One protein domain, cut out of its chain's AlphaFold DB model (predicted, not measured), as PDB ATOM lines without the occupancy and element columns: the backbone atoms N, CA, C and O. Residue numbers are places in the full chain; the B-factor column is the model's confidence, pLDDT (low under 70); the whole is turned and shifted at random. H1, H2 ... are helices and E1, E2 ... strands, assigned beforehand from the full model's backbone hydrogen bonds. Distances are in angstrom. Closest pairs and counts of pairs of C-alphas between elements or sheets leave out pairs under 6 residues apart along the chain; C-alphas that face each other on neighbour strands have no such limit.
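Overview. This is residues 355 to 502 of the 503 residues of an uncharacterized protein of Ignavibacteria bacterium (UniProt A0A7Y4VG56). Amid little regular structure, two antiparallel sheets, E3-E4-E5-E6 and E1-E2-E7, make a sandwich, strands crossed at 64 degrees; residues 493 to 502 stick out. The 148 printed residues, mixed in class with 51 in named elements, run E1-E2-E3-H1-E4-E5-E6-E7-H2. The whole is compact, radius of gyration of the C-alphas 16.1 A, spanning 45 by 42 by 36 A.

Along the chain. Find E3 at residues 388 to 391, E4 at 425 to 429, E5 at 433 to 438, E6 at 443 to 449. E1 runs from C-alpha 375 (139.423, 179.596, 199.230) to 377, E2 from 380 to 385, E7, 19.1 A long, from 465 to 471. H1 is 406 to 411; H2, 494 to 500, ends at C-alpha (129.064, 162.933, 226.558).

Arrangement. In the meander E4-E5-E6, successive antiparallel neighbours, find N 428 and O 435 within hydrogen-bond range, 2.9 A. H1 only grazes this sheet, with residues 407 to 408. In both helices every O i to N i+4 pair is within hydrogen-bond range.

Size, cuts and confidence. The printed part has no cut. Link E7 to H2 is long; pLDDT is under 70 in 59 residues, among them residues 476 to 502.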
ATOM      1  N   CYS A 355     125.538 183.373 198.403       90.94
ATOM      2  CA  CYS A 355     125.433 181.948 198.141       90.94
ATOM      3  C   CYS A 355     125.421 181.706 196.628       90.94
ATOM      4  O   CYS A 355     124.441 182.026 195.953       90.94
ATOM      5  N   ASP A 356     126.491 181.112 196.094       85.38
ATOM      6  CA  ASP A 356     126.544 180.704 194.690       85.38
ATOM      7  C   ASP A 356     126.142 179.233 194.537       85.38
ATOM      8  O   ASP A 356     126.907 178.309 194.816       85.38
ATOM      9  N   VAL A 357     124.910 179.013 194.078       80.06
ATOM     10  CA  VAL A 357     124.385 177.670 193.789       80.06
ATOM     11  C   VAL A 357     125.050 177.022 192.573       80.06
ATOM     12  O   VAL A 357     125.021 175.797 192.449       80.06
ATOM     13  N   SER A 358     125.628 177.827 191.676       81.50
ATOM     14  CA  SER A 358     126.270 177.368 190.444       81.50
ATOM     15  C   SER A 358     127.731 176.977 190.644       81.50
ATOM     16  O   SER A 358     128.297 176.294 189.790       81.50
ATOM     17  N   ASP A 359     128.326 177.328 191.787       79.06
ATOM     18  CA  ASP A 359     129.699 176.954 192.083       79.06
ATOM     19  C   ASP A 359     129.825 175.432 192.299       79.06
ATOM     20  O   ASP A 359     129.426 174.844 193.317       79.06
ATOM     21  N   THR A 360     130.386 174.766 191.287       67.62
ATOM     22  CA  THR A 360     130.729 173.341 191.305       67.62
ATOM     23  C   THR A 360     132.173 173.084 191.731       67.62
ATOM     24  O   THR A 360     132.546 171.924 191.928       67.62
ATOM     25  N   ASN A 361     133.000 174.127 191.882       65.06
ATOM     26  CA  ASN A 361     134.398 173.997 192.273       65.06
ATOM     27  C   ASN A 361     134.491 173.638 193.758       65.06
ATOM     28  O   ASN A 361     134.667 174.475 194.648       65.06
ATOM     29  N   ARG A 362     134.445 172.336 194.037       62.25
ATOM     30  CA  ARG A 362     135.115 171.800 195.218       62.25
ATOM     31  C   ARG A 362     136.586 171.670 194.865       62.25
ATOM     32  O   ARG A 362     136.936 170.834 194.036       62.25
ATOM     33  N   SER A 363     137.458 172.420 195.538       53.12
ATOM     34  CA  SER A 363     138.844 171.973 195.684       53.12
ATOM     35  C   SER A 363     138.812 170.683 196.508       53.12
ATOM     36  O   SER A 363     138.888 170.683 197.730       53.12
ATOM     37  N   ARG A 364     138.553 169.564 195.828       47.91
ATOM     38  CA  ARG A 364     138.484 168.213 196.388       47.91
ATOM     39  C   ARG A 364     139.757 167.438 196.050       47.91
ATOM     40  O   ARG A 364     139.725 166.217 195.947       47.91
ATOM     41  N   ASN A 365     140.882 168.135 195.899       43.97
ATOM     42  CA  ASN A 365     142.181 167.488 195.776       43.97
ATOM     43  C   ASN A 365     142.711 167.145 197.176       43.97
ATOM     44  O   ASN A 365     143.537 167.841 197.751       43.97
ATOM     45  N   GLY A 366     142.201 166.041 197.724       43.75
ATOM     46  CA  GLY A 366     142.972 165.143 198.587       43.75
ATOM     47  C   GLY A 366     143.154 165.489 200.066       43.75
ATOM     48  O   GLY A 366     143.428 164.566 200.825       43.75
ATOM     49  N   ILE A 367     142.947 166.727 200.521       46.66
ATOM     50  CA  ILE A 367     142.924 167.038 201.965       46.66
ATOM     51  C   ILE A 367     141.466 167.129 202.404       46.66
ATOM     52  O   ILE A 367     140.898 168.195 202.618       46.66
ATOM     53  N   ALA A 368     140.813 165.970 202.427       40.00
ATOM     54  CA  ALA A 368     139.513 165.839 203.051       40.00
ATOM     55  C   ALA A 368     139.672 165.856 204.577       40.00
ATOM     56  O   ALA A 368     140.565 165.205 205.116       40.00
ATOM     57  N   SER A 369     138.703 166.502 205.224       40.47
ATOM     58  CA  SER A 369     138.332 166.456 206.641       40.47
ATOM     59  C   SER A 369     138.943 167.538 207.538       40.47
ATOM     60  O   SER A 369     140.148 167.621 207.729       40.47
ATOM     61  N   ILE A 370     138.026 168.299 208.147       43.50
ATOM     62  CA  ILE A 370     138.178 169.465 209.025       43.50
ATOM     63  C   ILE A 370     138.215 170.780 208.229       43.50
ATOM     64  O   ILE A 370     139.073 170.971 207.378       43.50
ATOM     65  N   GLY A 371     137.223 171.649 208.461       46.69
ATOM     66  CA  GLY A 371     136.917 172.863 207.688       46.69
ATOM     67  C   GLY A 371     138.040 173.899 207.674       46.69
ATOM     68  O   GLY A 371     138.016 174.875 208.417       46.69
ATOM     69  N   LEU A 372     139.038 173.667 206.827       52.88
ATOM     70  CA  LEU A 372     140.328 174.332 206.875       52.88
ATOM     71  C   LEU A 372     140.607 175.059 205.568       52.88
ATOM     72  O   LEU A 372     140.793 174.438 204.526       52.88
ATOM     73  N   LEU A 373     140.753 176.375 205.710       55.31
ATOM     74  CA  LEU A 373     141.209 177.361 204.731       55.31
ATOM     75  C   LEU A 373     140.106 177.836 203.773       55.31
ATOM     76  O   LEU A 373     139.767 177.133 202.818       55.31
ATOM     77  N   PRO A 374     139.557 179.051 203.979       58.22
ATOM     78  CA  PRO A 374     138.694 179.629 202.974       58.22
ATOM     79  C   PRO A 374     139.459 179.804 201.663       58.22
ATOM     80  O   PRO A 374     140.568 180.346 201.641       58.22
ATOM     81  N   ILE A 375     138.862 179.355 200.560       64.94
ATOM     82  CA  ILE A 375     139.423 179.596 199.230       64.94
ATOM     83  C   ILE A 375     139.161 181.064 198.914       64.94
ATOM     84  O   ILE A 375     138.013 181.511 198.913       64.94
ATOM     85  N   THR A 376     140.231 181.815 198.661       65.31
ATOM     86  CA  THR A 376     140.102 183.161 198.108       65.31
ATOM     87  C   THR A 376     139.520 183.053 196.704       65.31
ATOM     88  O   THR A 376     140.139 182.462 195.820       65.31
ATOM     89  N   VAL A 377     138.359 183.665 196.495       69.75
ATOM     90  CA  VAL A 377     137.771 183.882 195.172       69.75
ATOM     91  C   VAL A 377     137.553 185.383 195.041       69.75
ATOM     92  O   VAL A 377     136.646 185.941 195.653       69.75
ATOM     93  N   ASN A 378     138.429 186.059 194.294       84.38
ATOM     94  CA  ASN A 378     138.466 187.524 194.204       84.38
ATOM     95  C   ASN A 378     138.587 188.188 195.601       84.38
ATOM     96  O   ASN A 378     139.537 187.924 196.349       84.38
ATOM     97  N   GLU A 379     137.623 189.038 195.961       88.44
ATOM     98  CA  GLU A 379     137.531 189.730 197.254       88.44
ATOM     99  C   GLU A 379     136.803 188.924 198.347       88.44
ATOM    100  O   GLU A 379     136.574 189.438 199.441       88.44
ATOM    101  N   TYR A 380     136.463 187.661 198.079       89.00
ATOM    102  CA  TYR A 380     135.680 186.814 198.974       89.00
ATOM    103  C   TYR A 380     136.452 185.600 199.478       89.00
ATOM    104  O   TYR A 380     137.423 185.130 198.877       89.00
ATOM    105  N   LEU A 381     135.972 185.084 200.601       87.38
ATOM    106  CA  LEU A 381     136.415 183.872 201.264       87.38
ATOM    107  C   LEU A 381     135.294 182.847 201.209       87.38
ATOM    108  O   LEU A 381     134.197 183.105 201.701       87.38
ATOM    109  N   LYS A 382     135.576 181.692 200.613       88.56
ATOM    110  CA  LYS A 382     134.624 180.589 200.511       88.56
ATOM    111  C   LYS A 382     134.664 179.707 201.755       88.56
ATOM    112  O   LYS A 382     135.725 179.186 202.083       88.56
ATOM    113  N   PHE A 383     133.524 179.479 202.396       87.50
ATOM    114  CA  PHE A 383     133.395 178.636 203.584       87.50
ATOM    115  C   PHE A 383     132.652 177.332 203.283       87.50
ATOM    116  O   PHE A 383     131.751 177.293 202.447       87.50
ATOM    117  N   PHE A 384     133.046 176.277 204.004       87.25
ATOM    118  CA  PHE A 384     132.381 174.974 204.055       87.25
ATOM    119  C   PHE A 384     132.285 174.552 205.524       87.25
ATOM    120  O   PHE A 384     133.258 174.034 206.077       87.25
ATOM    121  N   ILE A 385     131.161 174.845 206.178       87.88
ATOM    122  CA  ILE A 385     130.988 174.590 207.619       87.88
ATOM    123  C   ILE A 385     129.612 173.977 207.899       87.88
ATOM    124  O   ILE A 385     128.656 174.250 207.182       87.88
ATOM    125  N   ASN A 386     129.502 173.153 208.938       86.31
ATOM    126  CA  ASN A 386     128.250 172.471 209.287       86.31
ATOM    127  C   ASN A 386     127.322 173.340 210.156       86.31
ATOM    128  O   ASN A 386     126.120 173.347 209.932       86.31
ATOM    129  N   ASP A 387     127.879 174.088 211.112       88.19
ATOM    130  CA  ASP A 387     127.090 174.848 212.096       88.19
ATOM    131  C   ASP A 387     127.748 176.201 212.400       88.19
ATOM    132  O   ASP A 387     127.285 177.251 211.965       88.19
ATOM    133  N   TYR A 388     128.917 176.197 213.043       89.81
ATOM    134  CA  TYR A 388     129.686 177.419 213.264       89.81
ATOM    135  C   TYR A 388     131.194 177.170 213.245       89.81
ATOM    136  O   TYR A 388     131.673 176.039 213.359       89.81
ATOM    137  N   ILE A 389     131.949 178.254 213.096       86.94
ATOM    138  CA  ILE A 389     133.405 178.287 213.222       86.94
ATOM    139  C   ILE A 389     133.822 179.553 213.966       86.94
ATOM    140  O   ILE A 389     133.260 180.624 213.740       86.94
ATOM    141  N   PHE A 390     134.828 179.423 214.824       84.81
ATOM    142  CA  PHE A 390     135.496 180.548 215.462       84.81
ATOM    143  C   PHE A 390     136.909 180.696 214.924       84.81
ATOM    144  O   PHE A 390     137.556 179.702 214.578       84.81
ATOM    145  N   PHE A 391     137.380 181.933 214.837       79.31
ATOM    146  CA  PHE A 391     138.773 182.219 214.530       79.31
ATOM    147  C   PHE A 391     139.170 183.609 215.029       79.31
ATOM    148  O   PHE A 391     138.404 184.570 214.950       79.31
ATOM    149  N   GLY A 392     140.405 183.720 215.502       70.62
ATOM    150  CA  GLY A 392     141.078 184.982 215.786       70.62
ATOM    151  C   GLY A 392     142.394 185.076 215.023       70.62
ATOM    152  O   GLY A 392     143.009 184.062 214.693       70.62
ATOM    153  N   TYR A 393     142.823 186.302 214.735       60.53
ATOM    154  CA  TYR A 393     144.120 186.572 214.096       60.53
ATOM    155  C   TYR A 393     145.189 186.954 215.114       60.53
ATOM    156  O   TYR A 393     146.367 186.665 214.916       60.53
ATOM    157  N   ASP A 394     144.763 187.551 216.227       56.22
ATOM    158  CA  ASP A 394     145.635 187.970 217.311       56.22
ATOM    159  C   ASP A 394     145.181 187.317 218.608       56.22
ATOM    160  O   ASP A 394     143.988 187.171 218.880       56.22
ATOM    161  N   LYS A 395     146.150 187.031 219.476       58.62
ATOM    162  CA  LYS A 395     145.844 187.029 220.901       58.62
ATOM    163  C   LYS A 395     145.574 188.475 221.288       58.62
ATOM    164  O   LYS A 395     146.376 189.346 220.951       58.62
ATOM    165  N   LEU A 396     144.483 188.716 222.013       59.72
ATOM    166  CA  LEU A 396     144.333 189.961 222.758       59.72
ATOM    167  C   LEU A 396     145.659 190.288 223.452       59.72
ATOM    168  O   LEU A 396     146.330 189.387 223.974       59.72
ATOM    169  N   ASN A 397     146.045 191.566 223.429       61.44
ATOM    170  CA  ASN A 397     147.242 192.019 224.127       61.44
ATOM    171  C   ASN A 397     147.213 191.497 225.566       61.44
ATOM    172  O   ASN A 397     146.145 191.360 226.157       61.44
ATOM    173  N   ASP A 398     148.378 191.268 226.177       63.75
ATOM    174  CA  ASP A 398     148.446 190.756 227.555       63.75
ATOM    175  C   ASP A 398     147.595 191.572 228.553       63.75
ATOM    176  O   ASP A 398     147.117 191.030 229.548       63.75
ATOM    177  N   LYS A 399     147.376 192.862 228.260       60.34
ATOM    178  CA  LYS A 399     146.531 193.790 229.028       60.34
ATOM    179  C   LYS A 399     145.027 193.498 228.944       60.34
ATOM    180  O   LYS A 399     144.307 193.835 229.877       60.34
ATOM    181  N   ASP A 400     144.572 192.851 227.877       71.38
ATOM    182  CA  ASP A 400     143.168 192.541 227.594       71.38
ATOM    183  C   ASP A 400     142.820 191.068 227.889       71.38
ATOM    184  O   ASP A 400     141.708 190.630 227.617       71.38
ATOM    185  N   LYS A 401     143.724 190.292 228.507       71.75
ATOM    186  CA  LYS A 401     143.479 188.879 228.878       71.75
ATOM    187  C   LYS A 401     142.265 188.652 229.783       71.75
ATOM    188  O   LYS A 401     141.772 187.537 229.860       71.75
ATOM    189  N   ASN A 402     141.794 189.696 230.464       81.94
ATOM    190  CA  ASN A 402     140.623 189.647 231.339       81.94
ATOM    191  C   ASN A 402     139.347 190.176 230.658       81.94
ATOM    192  O   ASN A 402     138.378 190.496 231.351       81.94
ATOM    193  N   TYR A 403     139.365 190.359 229.336       88.12
ATOM    194  CA  TYR A 403     138.188 190.747 228.572       88.12
ATOM    195  C   TYR A 403     137.241 189.562 228.371       88.12
ATOM    196  O   TYR A 403     137.666 188.446 228.088       88.12
ATOM    197  N   PHE A 404     135.942 189.843 228.432       89.06
ATOM    198  CA  PHE A 404     134.878 188.905 228.129       89.06
ATOM    199  C   PHE A 404     133.893 189.530 227.142       89.06
ATOM    200  O   PHE A 404     133.381 190.628 227.361       89.06
ATOM    201  N   SER A 405     133.563 188.787 226.093       91.00
ATOM    202  CA  SER A 405     132.438 189.104 225.216       91.00
ATOM    203  C   SER A 405     131.125 188.777 225.930       91.00
ATOM    204  O   SER A 405     130.905 187.637 226.356       91.00
ATOM    205  N   ARG A 406     130.225 189.760 226.076       91.31
ATOM    206  CA  ARG A 406     128.895 189.516 226.662       91.31
ATOM    207  C   ARG A 406     128.054 188.678 225.714       91.31
ATOM    208  O   ARG A 406     127.333 187.785 226.164       91.31
ATOM    209  N   LEU A 407     128.172 188.944 224.414       91.75
ATOM    210  CA  LEU A 407     127.455 188.204 223.385       91.75
ATOM    211  C   LEU A 407     127.885 186.734 223.367       91.75
ATOM    212  O   LEU A 407     127.022 185.861 223.434       91.75
ATOM    213  N   PHE A 408     129.189 186.451 223.404       91.00
ATOM    214  CA  PHE A 408     129.705 185.085 223.488       91.00
ATOM    215  C   PHE A 408     129.188 184.359 224.732       91.00
ATOM    216  O   PHE A 408     128.637 183.268 224.613       91.00
ATOM    217  N   ILE A 409     129.282 184.978 225.918       90.00
ATOM    218  CA  ILE A 409     128.768 184.384 227.166       90.00
ATOM    219  C   ILE A 409     127.272 184.068 227.051       90.00
ATOM    220  O   ILE A 409     126.828 183.016 227.512       90.00
ATOM    221  N   SER A 410     126.493 184.957 226.431       90.25
ATOM    222  CA  SER A 410     125.054 184.747 226.253       90.25
ATOM    223  C   SER A 410     124.729 183.598 225.292       90.25
ATOM    224  O   SER A 410     123.765 182.869 225.518       90.25
ATOM    225  N   MET A 411     125.543 183.410 224.250       88.62
ATOM    226  CA  MET A 411     125.367 182.355 223.250       88.62
ATOM    227  C   MET A 411     125.898 181.000 223.740       88.62
ATOM    228  O   MET A 411     125.328 179.963 223.404       88.62
ATOM    229  N   PHE A 412     126.939 181.005 224.579       87.06
ATOM    230  CA  PHE A 412     127.654 179.814 225.051       87.06
ATOM    231  C   PHE A 412     127.826 179.793 226.579       87.06
ATOM    232  O   PHE A 412     128.947 179.740 227.095       87.06
ATOM    233  N   PRO A 413     126.728 179.773 227.357       84.81
ATOM    234  CA  PRO A 413     126.794 179.876 228.817       84.81
ATOM    235  C   PRO A 413     127.494 178.685 229.494       84.81
ATOM    236  O   PRO A 413     127.890 178.779 230.651       84.81
ATOM    237  N   LYS A 414     127.637 177.546 228.803       81.50
ATOM    238  CA  LYS A 414     128.362 176.371 229.318       81.50
ATOM    239  C   LYS A 414     129.876 176.476 229.125       81.50
ATOM    240  O   LYS A 414     130.613 175.864 229.891       81.50
ATOM    241  N   ASP A 415     130.318 177.260 228.145       74.19
ATOM    242  CA  ASP A 415     131.730 177.433 227.800       74.19
ATOM    243  C   ASP A 415     132.341 178.679 228.458       74.19
ATOM    244  O   ASP A 415     133.561 178.841 228.476       74.19
ATOM    245  N   SER A 416     131.513 179.526 229.082       67.56
ATOM    246  CA  SER A 416     131.934 180.768 229.742       67.56
ATOM    247  C   SER A 416     132.886 180.565 230.927       67.56
ATOM    248  O   SER A 416     133.478 181.529 231.405       67.56
ATOM    249  N   THR A 417     133.030 179.337 231.435       62.19
ATOM    250  CA  THR A 417     133.986 178.989 232.501       62.19
ATOM    251  C   THR A 417     135.404 178.739 231.981       62.19
ATOM    252  O   THR A 417     136.341 178.802 232.768       62.19
ATOM    253  N   ASN A 418     135.574 178.513 230.671       57.84
ATOM    254  CA  ASN A 418     136.861 178.306 229.990       57.84
ATOM    255  C   ASN A 418     137.296 179.546 229.184       57.84
ATOM    256  O   ASN A 418     138.000 179.420 228.183       57.84
ATOM    257  N   ALA A 419     136.851 180.732 229.598       53.62
ATOM    258  CA  ALA A 419     136.939 182.003 228.873       53.62
ATOM    259  C   ALA A 419     138.361 182.594 228.712       53.62
ATOM    260  O   ALA A 419     138.516 183.798 228.537       53.62
ATOM    261  N   ASP A 420     139.395 181.754 228.704       57.59
ATOM    262  CA  ASP A 420     140.782 182.133 228.413       57.59
ATOM    263  C   ASP A 420     141.012 182.535 226.938       57.59
ATOM    264  O   ASP A 420     142.131 182.891 226.567       57.59
ATOM    265  N   TYR A 421     139.994 182.467 226.071       59.53
ATOM    266  CA  TYR A 421     140.166 182.662 224.630       59.53
ATOM    267  C   TYR A 421     138.944 183.322 223.985       59.53
ATOM    268  O   TYR A 421     137.973 182.628 223.684       59.53
ATOM    269  N   PRO A 422     138.965 184.634 223.711       66.00
ATOM    270  CA  PRO A 422     138.050 185.195 222.740       66.00
ATOM    271  C   PRO A 422     138.694 185.026 221.362       66.00
ATOM    272  O   PRO A 422     139.650 185.720 221.014       66.00
ATOM    273  N   ASP A 423     138.193 184.077 220.579       81.44
ATOM    274  CA  ASP A 423     138.315 184.194 219.130       81.44
ATOM    275  C   ASP A 423     137.677 185.527 218.709       81.44
ATOM    276  O   ASP A 423     136.614 185.896 219.211       81.44
ATOM    277  N   GLU A 424     138.338 186.280 217.825       86.81
ATOM    278  CA  GLU A 424     137.846 187.600 217.408       86.81
ATOM    279  C   GLU A 424     136.512 187.472 216.669       86.81
ATOM    280  O   GLU A 424     135.611 188.276 216.899       86.81
ATOM    281  N   TYR A 425     136.364 186.451 215.821       89.81
ATOM    282  CA  TYR A 425     135.168 186.240 215.017       89.81
ATOM    283  C   TYR A 425     134.510 184.886 215.267       89.81
ATOM    284  O   TYR A 425     135.174 183.872 215.490       89.81
ATOM    285  N   GLY A 426     133.185 184.867 215.130       91.31
ATOM    286  CA  GLY A 426     132.387 183.659 214.953       91.31
ATOM    287  C   GLY A 426     131.526 183.756 213.705       91.31
ATOM    288  O   GLY A 426     130.872 184.775 213.482       91.31
ATOM    289  N   ILE A 427     131.499 182.692 212.906       93.38
ATOM    290  CA  ILE A 427     130.564 182.537 211.791       93.38
ATOM    291  C   ILE A 427     129.592 181.421 212.133       93.38
ATOM    292  O   ILE A 427     130.023 180.328 212.479       93.38
ATOM    293  N   PHE A 428     128.301 181.700 212.000       94.25
ATOM    294  CA  PHE A 428     127.189 180.800 212.291       94.25
ATOM    295  C   PHE A 428     126.373 180.598 211.029       94.25
ATOM    296  O   PHE A 428     126.139 181.570 210.309       94.25
ATOM    297  N   VAL A 429     125.922 179.379 210.770       95.62
ATOM    298  CA  VAL A 429     125.139 179.066 209.581       95.62
ATOM    299  C   VAL A 429     124.070 178.017 209.858       95.62
ATOM    300  O   VAL A 429     124.270 177.063 210.600       95.62
ATOM    301  N   ASP A 430     122.935 178.186 209.195       95.75
ATOM    302  CA  ASP A 430     121.914 177.160 209.034       95.75
ATOM    303  C   ASP A 430     121.365 177.206 207.594       95.75
ATOM    304  O   ASP A 430     121.865 177.930 206.734       95.75
ATOM    305  N   SER A 431     120.311 176.441 207.297       95.75
ATOM    306  CA  SER A 431     119.701 176.415 205.956       95.75
ATOM    307  C   SER A 431     119.139 177.759 205.469       95.75
ATOM    308  O   SER A 431     118.898 177.934 204.276       95.75
ATOM    309  N   ASN A 432     118.889 178.697 206.376       97.00
ATOM    310  CA  ASN A 432     118.219 179.965 206.128       97.00
ATOM    311  C   ASN A 432     119.081 181.185 206.450       97.00
ATOM    312  O   ASN A 432     118.719 182.275 206.015       97.00
ATOM    313  N   SER A 433     120.165 181.064 207.213       97.12
ATOM    314  CA  SER A 433     120.931 182.231 207.641       97.12
ATOM    315  C   SER A 433     122.426 181.986 207.754       97.12
ATOM    316  O   SER A 433     122.868 180.868 208.000       97.12
ATOM    317  N   ILE A 434     123.195 183.059 207.566       97.50
ATOM    318  CA  ILE A 434     124.627 183.124 207.869       97.50
ATOM    319  C   ILE A 434     124.846 184.390 208.689       97.50
ATOM    320  O   ILE A 434     124.363 185.456 208.312       97.50
ATOM    321  N   LYS A 435     125.589 184.302 209.786       97.44
ATOM    322  CA  LYS A 435     125.889 185.445 210.650       97.44
ATOM    323  C   LYS A 435     127.367 185.475 210.986       97.44
ATOM    324  O   LYS A 435     127.908 184.464 211.422       97.44
ATOM    325  N   VAL A 436     127.991 186.636 210.832       96.56
ATOM    326  CA  VAL A 436     129.378 186.892 211.232       96.56
ATOM    327  C   VAL A 436     129.363 187.869 212.401       96.56
ATOM    328  O   VAL A 436     128.808 188.963 212.298       96.56
ATOM    329  N   ILE A 437     129.955 187.464 213.519       95.81
ATOM    330  CA  ILE A 437     130.030 188.241 214.757       95.81
ATOM    331  C   ILE A 437     131.491 188.560 215.038       95.81
ATOM    332  O   ILE A 437     132.322 187.661 214.952       95.81
ATOM    333  N   ASN A 438     131.785 189.803 215.411       94.25
ATOM    334  CA  ASN A 438     133.035 190.191 216.048       94.25
ATOM    335  C   ASN A 438     132.831 190.226 217.571       94.25
ATOM    336  O   ASN A 438     132.120 191.078 218.104       94.25
ATOM    337  N   PHE A 439     133.445 189.287 218.283       92.62
ATOM    338  CA  PHE A 439     133.339 189.167 219.734       92.62
ATOM    339  C   PHE A 439     134.242 190.136 220.490       92.62
ATOM    340  O   PHE A 439     134.076 190.272 221.694       92.62
ATOM    341  N   PHE A 440     135.178 190.836 219.845       91.75
ATOM    342  CA  PHE A 440     135.956 191.862 220.542       91.75
ATOM    343  C   PHE A 440     135.139 193.126 220.802       91.75
ATOM    344  O   PHE A 440     135.481 193.861 221.724       91.75
ATOM    345  N   ASN A 441     134.068 193.379 220.044       93.31
ATOM    346  CA  ASN A 441     133.145 194.497 220.271       93.31
ATOM    347  C   ASN A 441     131.656 194.100 220.321       93.31
ATOM    348  O   ASN A 441     130.805 194.987 220.338       93.31
ATOM    349  N   ASP A 442     131.347 192.800 220.380       94.75
ATOM    350  CA  ASP A 442     129.986 192.242 220.401       94.75
ATOM    351  C   ASP A 442     129.087 192.720 219.243       94.75
ATOM    352  O   ASP A 442     127.883 192.928 219.410       94.75
ATOM    353  N   GLU A 443     129.668 192.884 218.053       95.75
ATOM    354  CA  GLU A 443     128.977 193.399 216.870       95.75
ATOM    355  C   GLU A 443     128.684 192.293 215.847       95.75
ATOM    356  O   GLU A 443     129.555 191.500 215.493       95.75
ATOM    357  N   ILE A 444     127.461 192.256 215.313       97.19
ATOM    358  CA  ILE A 444     127.143 191.494 214.101       97.19
ATOM    359  C   ILE A 444     127.639 192.317 212.914       97.19
ATOM    360  O   ILE A 444     127.046 193.341 212.572       97.19
ATOM    361  N   VAL A 445     128.732 191.868 212.305       96.75
ATOM    362  CA  VAL A 445     129.430 192.605 211.243       96.75
ATOM    363  C   VAL A 445     128.936 192.255 209.845       96.75
ATOM    364  O   VAL A 445     129.110 193.061 208.945       96.75
ATOM    365  N   ALA A 446     128.303 191.091 209.672       97.12
ATOM    366  CA  ALA A 446     127.626 190.709 208.437       97.12
ATOM    367  C   ALA A 446     126.521 189.685 208.722       97.12
ATOM    368  O   ALA A 446     126.633 188.867 209.643       97.12
ATOM    369  N   ASN A 447     125.442 189.719 207.941       97.12
ATOM    370  CA  ASN A 447     124.304 188.827 208.126       97.12
ATOM    371  C   ASN A 447     123.582 188.569 206.803       97.12
ATOM    372  O   ASN A 447     123.251 189.494 206.075       97.12
ATOM    373  N   TYR A 448     123.270 187.307 206.548       97.19
ATOM    374  CA  TYR A 448     122.439 186.846 205.449       97.19
ATOM    375  C   TYR A 448     121.233 186.112 206.023       97.19
ATOM    376  O   TYR A 448     121.376 185.290 206.931       97.19
ATOM    377  N   SER A 449     120.046 186.371 205.481       96.38
ATOM    378  CA  SER A 449     118.846 185.602 205.802       96.38
ATOM    379  C   SER A 449     117.985 185.406 204.562       96.38
ATOM    380  O   SER A 449     117.544 186.372 203.943       96.38
ATOM    381  N   SER A 450     117.673 184.155 204.232       94.69
ATOM    382  CA  SER A 450     116.780 183.795 203.127       94.69
ATOM    383  C   SER A 450     115.387 184.425 203.272       94.69
ATOM    384  O   SER A 450     114.722 184.707 202.282       94.69
ATOM    385  N   GLY A 451     114.937 184.704 204.498       94.38
ATOM    386  CA  GLY A 451     113.661 185.381 204.750       94.38
ATOM    387  C   GLY A 451     113.670 186.881 204.434       94.38
ATOM    388  O   GLY A 451     112.608 187.447 204.188       94.38
ATOM    389  N   PHE A 452     114.852 187.503 204.416       93.25
ATOM    390  CA  PHE A 452     115.054 188.944 204.231       93.25
ATOM    391  C   PHE A 452     115.922 189.249 203.005       93.25
ATOM    392  O   PHE A 452     116.661 190.225 202.978       93.25
ATOM    393  N   THR A 453     115.842 188.396 201.989       92.19
ATOM    394  CA  THR A 453     116.480 188.585 200.681       92.19
ATOM    395  C   THR A 453     115.414 188.557 199.596       92.19
ATOM    396  O   THR A 453     114.368 187.920 199.742       92.19
ATOM    397  N   VAL A 454     115.651 189.280 198.500       90.31
ATOM    398  CA  VAL A 454     114.678 189.392 197.400       90.31
ATOM    399  C   VAL A 454     114.489 188.046 196.693       90.31
ATOM    400  O   VAL A 454     113.369 187.681 196.338       90.31
ATOM    401  N   ASP A 455     115.567 187.277 196.536       89.00
ATOM    402  CA  ASP A 455     115.569 185.980 195.854       89.00
ATOM    403  C   ASP A 455     115.196 184.790 196.756       89.00
ATOM    404  O   ASP A 455     114.919 183.699 196.252       89.00
ATOM    405  N   LYS A 456     115.159 185.001 198.077       91.00
ATOM    406  CA  LYS A 456     114.814 184.013 199.107       91.00
ATOM    407  C   LYS A 456     115.609 182.712 199.010       91.00
ATOM    408  O   LYS A 456     115.089 181.629 199.302       91.00
ATOM    409  N   LYS A 457     116.871 182.789 198.583       92.56
ATOM    410  CA  LYS A 457     117.702 181.595 198.411       92.56
ATOM    411  C   LYS A 457     118.087 181.001 199.764       92.56
ATOM    412  O   LYS A 457     118.534 181.697 200.672       92.56
ATOM    413  N   GLN A 458     117.937 179.690 199.904       94.94
ATOM    414  CA  GLN A 458     118.492 178.969 201.048       94.94
ATOM    415  C   GLN A 458     120.008 178.843 200.925       94.94
ATOM    416  O   GLN A 458     120.551 178.851 199.818       94.94
ATOM    417  N   VAL A 459     120.682 178.688 202.064       95.31
ATOM    418  CA  VAL A 459     122.123 178.441 202.092       95.31
ATOM    419  C   VAL A 459     122.385 177.036 201.529       95.31
ATOM    420  O   VAL A 459     121.841 176.061 202.059       95.31
ATOM    421  N   PRO A 460     123.187 176.890 200.457       94.38
ATOM    422  CA  PRO A 460     123.448 175.595 199.842       94.38
ATOM    423  C   PRO A 460     124.053 174.610 200.843       94.38
ATOM    424  O   PRO A 460     125.103 174.884 201.417       94.38
ATOM    425  N   ASN A 461     123.425 173.445 201.018       92.06
ATOM    426  CA  ASN A 461     123.958 172.354 201.835       92.06
ATOM    427  C   ASN A 461     124.410 171.196 200.937       92.06
ATOM    428  O   ASN A 461     123.636 170.682 200.127       92.06
ATOM    429  N   LYS A 462     125.670 170.777 201.071       87.25
ATOM    430  CA  LYS A 462     126.244 169.664 200.307       87.25
ATOM    431  C   LYS A 462     127.070 168.774 201.236       87.25
ATOM    432  O   LYS A 462     128.170 169.142 201.639       87.25
ATOM    433  N   ASN A 463     126.614 167.541 201.464       86.31
ATOM    434  CA  ASN A 463     127.260 166.572 202.367       86.31
ATOM    435  C   ASN A 463     127.360 167.070 203.823       86.31
ATOM    436  O   ASN A 463     128.401 166.893 204.447       86.31
ATOM    437  N   ASN A 464     126.286 167.669 204.345       86.75
ATOM    438  CA  ASN A 464     126.194 168.246 205.695       86.75
ATOM    439  C   ASN A 464     127.042 169.503 205.941       86.75
ATOM    440  O   ASN A 464     127.053 169.993 207.063       86.75
ATOM    441  N   ASP A 465     127.693 170.053 204.915       88.25
ATOM    442  CA  ASP A 465     128.368 171.347 204.996       88.25
ATOM    443  C   ASP A 465     127.577 172.393 204.210       88.25
ATOM    444  O   ASP A 465     127.174 172.153 203.065       88.25
ATOM    445  N   PHE A 466     127.392 173.559 204.817       92.06
ATOM    446  CA  PHE A 466     126.890 174.753 204.163       92.06
ATOM    447  C   PHE A 466     128.009 175.462 203.402       92.06
ATOM    448  O   PHE A 466     129.127 175.595 203.901       92.06
ATOM    449  N   GLU A 467     127.696 175.912 202.188       91.31
ATOM    450  CA  GLU A 467     128.628 176.549 201.259       91.31
ATOM    451  C   GLU A 467     128.209 177.997 200.989       91.31
ATOM    452  O   GLU A 467     127.104 178.258 200.511       91.31
ATOM    453  N   PHE A 468     129.094 178.943 201.295       93.44
ATOM    454  CA  PHE A 468     128.835 180.375 201.135       93.44
ATOM    455  C   PHE A 468     130.132 181.179 201.047       93.44
ATOM    456  O   PHE A 468     131.227 180.655 201.265       93.44
ATOM    457  N   PHE A 469     129.998 182.464 200.739       93.12
ATOM    458  CA  PHE A 469     131.102 183.401 200.599       93.12
ATOM    459  C   PHE A 469     130.934 184.571 201.554       93.12
ATOM    460  O   PHE A 469     129.830 185.087 201.696       93.12
ATOM    461  N   VAL A 470     132.030 185.009 202.171       93.25
ATOM    462  CA  VAL A 470     132.081 186.209 203.019       93.25
ATOM    463  C   VAL A 470     133.145 187.148 202.471       93.25
ATOM    464  O   VAL A 470     134.252 186.711 202.143       93.25
ATOM    465  N   LYS A 471     132.824 188.436 202.340       92.62
ATOM    466  CA  LYS A 471     133.760 189.445 201.837       92.62
ATOM    467  C   LYS A 471     134.952 189.592 202.787       92.62
ATOM    468  O   LYS A 471     134.783 189.713 203.998       92.62
ATOM    469  N   LYS A 472     136.174 189.621 202.245       87.69
ATOM    470  CA  LYS A 472     137.419 189.706 203.033       87.69
ATOM    471  C   LYS A 472     137.464 190.920 203.950       87.69
ATOM    472  O   LYS A 472     137.964 190.813 205.062       87.69
ATOM    473  N   SER A 473     136.928 192.053 203.499       89.38
ATOM    474  CA  SER A 473     136.945 193.317 204.244       89.38
ATOM    475  C   SER A 473     136.173 193.273 205.565       89.38
ATOM    476  O   SER A 473     136.437 194.102 206.426       89.38
ATOM    477  N   ILE A 474     135.249 192.321 205.743       90.25
ATOM    478  CA  ILE A 474     134.499 192.125 206.998       90.25
ATOM    479  C   ILE A 474     135.425 191.609 208.106       90.25
ATOM    480  O   ILE A 474     135.219 191.870 209.289       90.25
ATOM    481  N   LEU A 475     136.470 190.878 207.719       86.38
ATOM    482  CA  LEU A 475     137.444 190.289 208.622       86.38
ATOM    483  C   LEU A 475     138.698 191.162 208.558       86.38
ATOM    484  O   LEU A 475     139.544 190.955 207.689       86.38
ATOM    485  N   ASN A 476     138.790 192.146 209.464       64.19
ATOM    486  CA  ASN A 476     139.691 193.320 209.475       64.19
ATOM    487  C   ASN A 476     141.199 193.087 209.176       64.19
ATOM    488  O   ASN A 476     141.967 194.046 209.125       64.19
ATOM    489  N   LYS A 477     141.655 191.846 208.976       61.47
ATOM    490  CA  LYS A 477     143.057 191.449 208.774       61.47
ATOM    491  C   LYS A 477     143.315 190.489 207.609       61.47
ATOM    492  O   LYS A 477     144.452 190.082 207.413       61.47
ATOM    493  N   PHE A 478     142.324 190.171 206.775       54.28
ATOM    494  CA  PHE A 478     142.540 189.300 205.603       54.28
ATOM    495  C   PHE A 478     143.243 189.984 204.405       54.28
ATOM    496  O   PHE A 478     143.355 189.381 203.337       54.28
ATOM    497  N   ASN A 479     143.718 191.227 204.566       44.69
ATOM    498  CA  ASN A 479     144.332 192.036 203.504       44.69
ATOM    499  C   ASN A 479     145.861 191.874 203.351       44.69
ATOM    500  O   ASN A 479     146.431 192.522 202.478       44.69
ATOM    501  N   SER A 480     146.542 191.040 204.146       43.22
ATOM    502  CA  SER A 480     147.965 190.740 203.928       43.22
ATOM    503  C   SER A 480     148.136 189.522 203.016       43.22
ATOM    504  O   SER A 480     147.577 188.459 203.275       43.22
ATOM    505  N   GLU A 481     148.954 189.655 201.967       41.31
ATOM    506  CA  GLU A 481     149.379 188.554 201.079       41.31
ATOM    507  C   GLU A 481     150.070 187.398 201.835       41.31
ATOM    508  O   GLU A 481     150.230 186.300 201.306       41.31
ATOM    509  N   GLU A 482     150.406 187.609 203.106       39.19
ATOM    510  CA  GLU A 482     150.830 186.594 204.060       39.19
ATOM    511  C   GLU A 482     149.672 186.270 205.011       39.19
ATOM    512  O   GLU A 482     149.538 186.840 206.097       39.19
ATOM    513  N   VAL A 483     148.801 185.344 204.604       40.75
ATOM    514  CA  VAL A 483     147.869 184.709 205.539       40.75
ATOM    515  C   VAL A 483     148.675 183.703 206.358       40.75
ATOM    516  O   VAL A 483     148.818 182.536 205.993       40.75
ATOM    517  N   TYR A 484     149.249 184.160 207.470       37.50
ATOM    518  CA  TYR A 484     149.781 183.258 208.484       37.50
ATOM    519  C   TYR A 484     148.604 182.526 209.136       37.50
ATOM    520  O   TYR A 484     147.939 183.047 210.025       37.50
ATOM    521  N   TYR A 485     148.354 181.287 208.702       45.59
ATOM    522  CA  TYR A 485     147.402 180.355 209.320       45.59
ATOM    523  C   TYR A 485     147.926 179.808 210.659       45.59
ATOM    524  O   TYR A 485     147.901 178.605 210.924       45.59
ATOM    525  N   ALA A 486     148.458 180.682 211.509       34.12
ATOM    526  CA  ALA A 486     148.901 180.339 212.845       34.12
ATOM    527  C   ALA A 486     147.738 180.574 213.812       34.12
ATOM    528  O   ALA A 486     147.563 181.675 214.318       34.12
ATOM    529  N   GLY A 487     146.945 179.531 214.072       38.84
ATOM    530  CA  GLY A 487     146.021 179.546 215.208       38.84
ATOM    531  C   GLY A 487     144.536 179.433 214.894       38.84
ATOM    532  O   GLY A 487     143.742 179.880 215.715       38.84
ATOM    533  N   VAL A 488     144.131 178.774 213.798       43.34
ATOM    534  CA  VAL A 488     142.772 178.207 213.763       43.34
ATOM    535  C   VAL A 488     142.705 177.151 214.873       43.34
ATOM    536  O   VAL A 488     143.072 175.991 214.675       43.34
ATOM    537  N   HIS A 489     142.297 177.559 216.074       41.59
ATOM    538  CA  HIS A 489     141.941 176.649 217.148       41.59
ATOM    539  C   HIS A 489     140.622 175.995 216.744       41.59
ATOM    540  O   HIS A 489     139.540 176.391 217.159       41.59
ATOM    541  N   LEU A 490     140.715 174.979 215.886       42.00
ATOM    542  CA  LEU A 490     139.599 174.123 215.517       42.00
ATOM    543  C   LEU A 490     139.177 173.298 216.725       42.00
ATOM    544  O   LEU A 490     139.459 172.105 216.828       42.00
ATOM    545  N   LYS A 491     138.444 173.920 217.636       41.25
ATOM    546  CA  LYS A 491     137.580 173.196 218.551       41.25
ATOM    547  C   LYS A 491     136.272 172.912 217.818       41.25
ATOM    548  O   LYS A 491     135.200 173.348 218.213       41.25
ATOM    549  N   THR A 492     136.337 172.120 216.743       40.53
ATOM    550  CA  THR A 492     135.175 171.278 216.445       40.53
ATOM    551  C   THR A 492     134.893 170.503 217.722       40.53
ATOM    552  O   THR A 492     135.812 169.902 218.275       40.53
ATOM    553  N   TYR A 493     133.648 170.557 218.183       43.56
ATOM    554  CA  TYR A 493     133.058 169.998 219.406       43.56
ATOM    555  C   TYR A 493     133.343 168.508 219.714       43.56
ATOM    556  O   TYR A 493     132.688 167.911 220.564       43.56
ATOM    557  N   PHE A 494     134.315 167.880 219.054       38.34
ATOM    558  CA  PHE A 494     134.745 166.503 219.239       38.34
ATOM    559  C   PHE A 494     135.184 166.177 220.669       38.34
ATOM    560  O   PHE A 494     134.972 165.044 221.093       38.34
ATOM    561  N   ASP A 495     135.726 167.130 221.432       41.03
ATOM    562  CA  ASP A 495     136.158 166.853 222.809       41.03
ATOM    563  C   ASP A 495     135.001 166.913 223.820       41.03
ATOM    564  O   ASP A 495     134.934 166.072 224.715       41.03
ATOM    565  N   ILE A 496     134.010 167.794 223.617       42.28
ATOM    566  CA  ILE A 496     132.786 167.837 224.443       42.28
ATOM    567  C   ILE A 496     131.871 166.644 224.107       42.28
ATOM    568  O   ILE A 496     131.305 166.010 225.000       42.28
ATOM    569  N   TYR A 497     131.785 166.254 222.830       40.78
ATOM    570  CA  TYR A 497     130.997 165.090 222.412       40.78
ATOM    571  C   TYR A 497     131.632 163.755 222.841       40.78
ATOM    572  O   TYR A 497     130.912 162.811 223.165       40.78
ATOM    573  N   LYS A 498     132.970 163.660 222.923       41.16
ATOM    574  CA  LYS A 498     133.657 162.470 223.463       41.16
ATOM    575  C   LYS A 498     133.462 162.286 224.969       41.16
ATOM    576  O   LYS A 498     133.508 161.145 225.423       41.16
ATOM    577  N   GLU A 499     133.229 163.350 225.737       42.41
ATOM    578  CA  GLU A 499     132.866 163.221 227.155       42.41
ATOM    579  C   GLU A 499     131.387 162.870 227.366       42.41
ATOM    580  O   GLU A 499     131.067 162.140 228.303       42.41
ATOM    581  N   HIS A 500     130.482 163.315 226.489       41.41
ATOM    582  CA  HIS A 500     129.064 162.933 226.558       41.41
ATOM    583  C   HIS A 500     128.749 161.554 225.957       41.41
ATOM    584  O   HIS A 500     127.770 160.946 226.364       41.41
ATOM    585  N   MET A 501     129.603 161.018 225.080       36.69
ATOM    586  CA  MET A 501     129.506 159.642 224.549       36.69
ATOM    587  C   MET A 501     130.292 158.603 225.380       36.69
ATOM    588  O   MET A 501     130.418 157.449 224.971       36.69
ATOM    589  N   LYS A 502     130.863 159.003 226.528       42.06
ATOM    590  CA  LYS A 502     131.520 158.113 227.510       42.06
ATOM    591  C   LYS A 502     130.679 157.864 228.775       42.06
ATOM    592  O   LYS A 502     131.171 157.233 229.710       42.06
TER     593      LYS A 502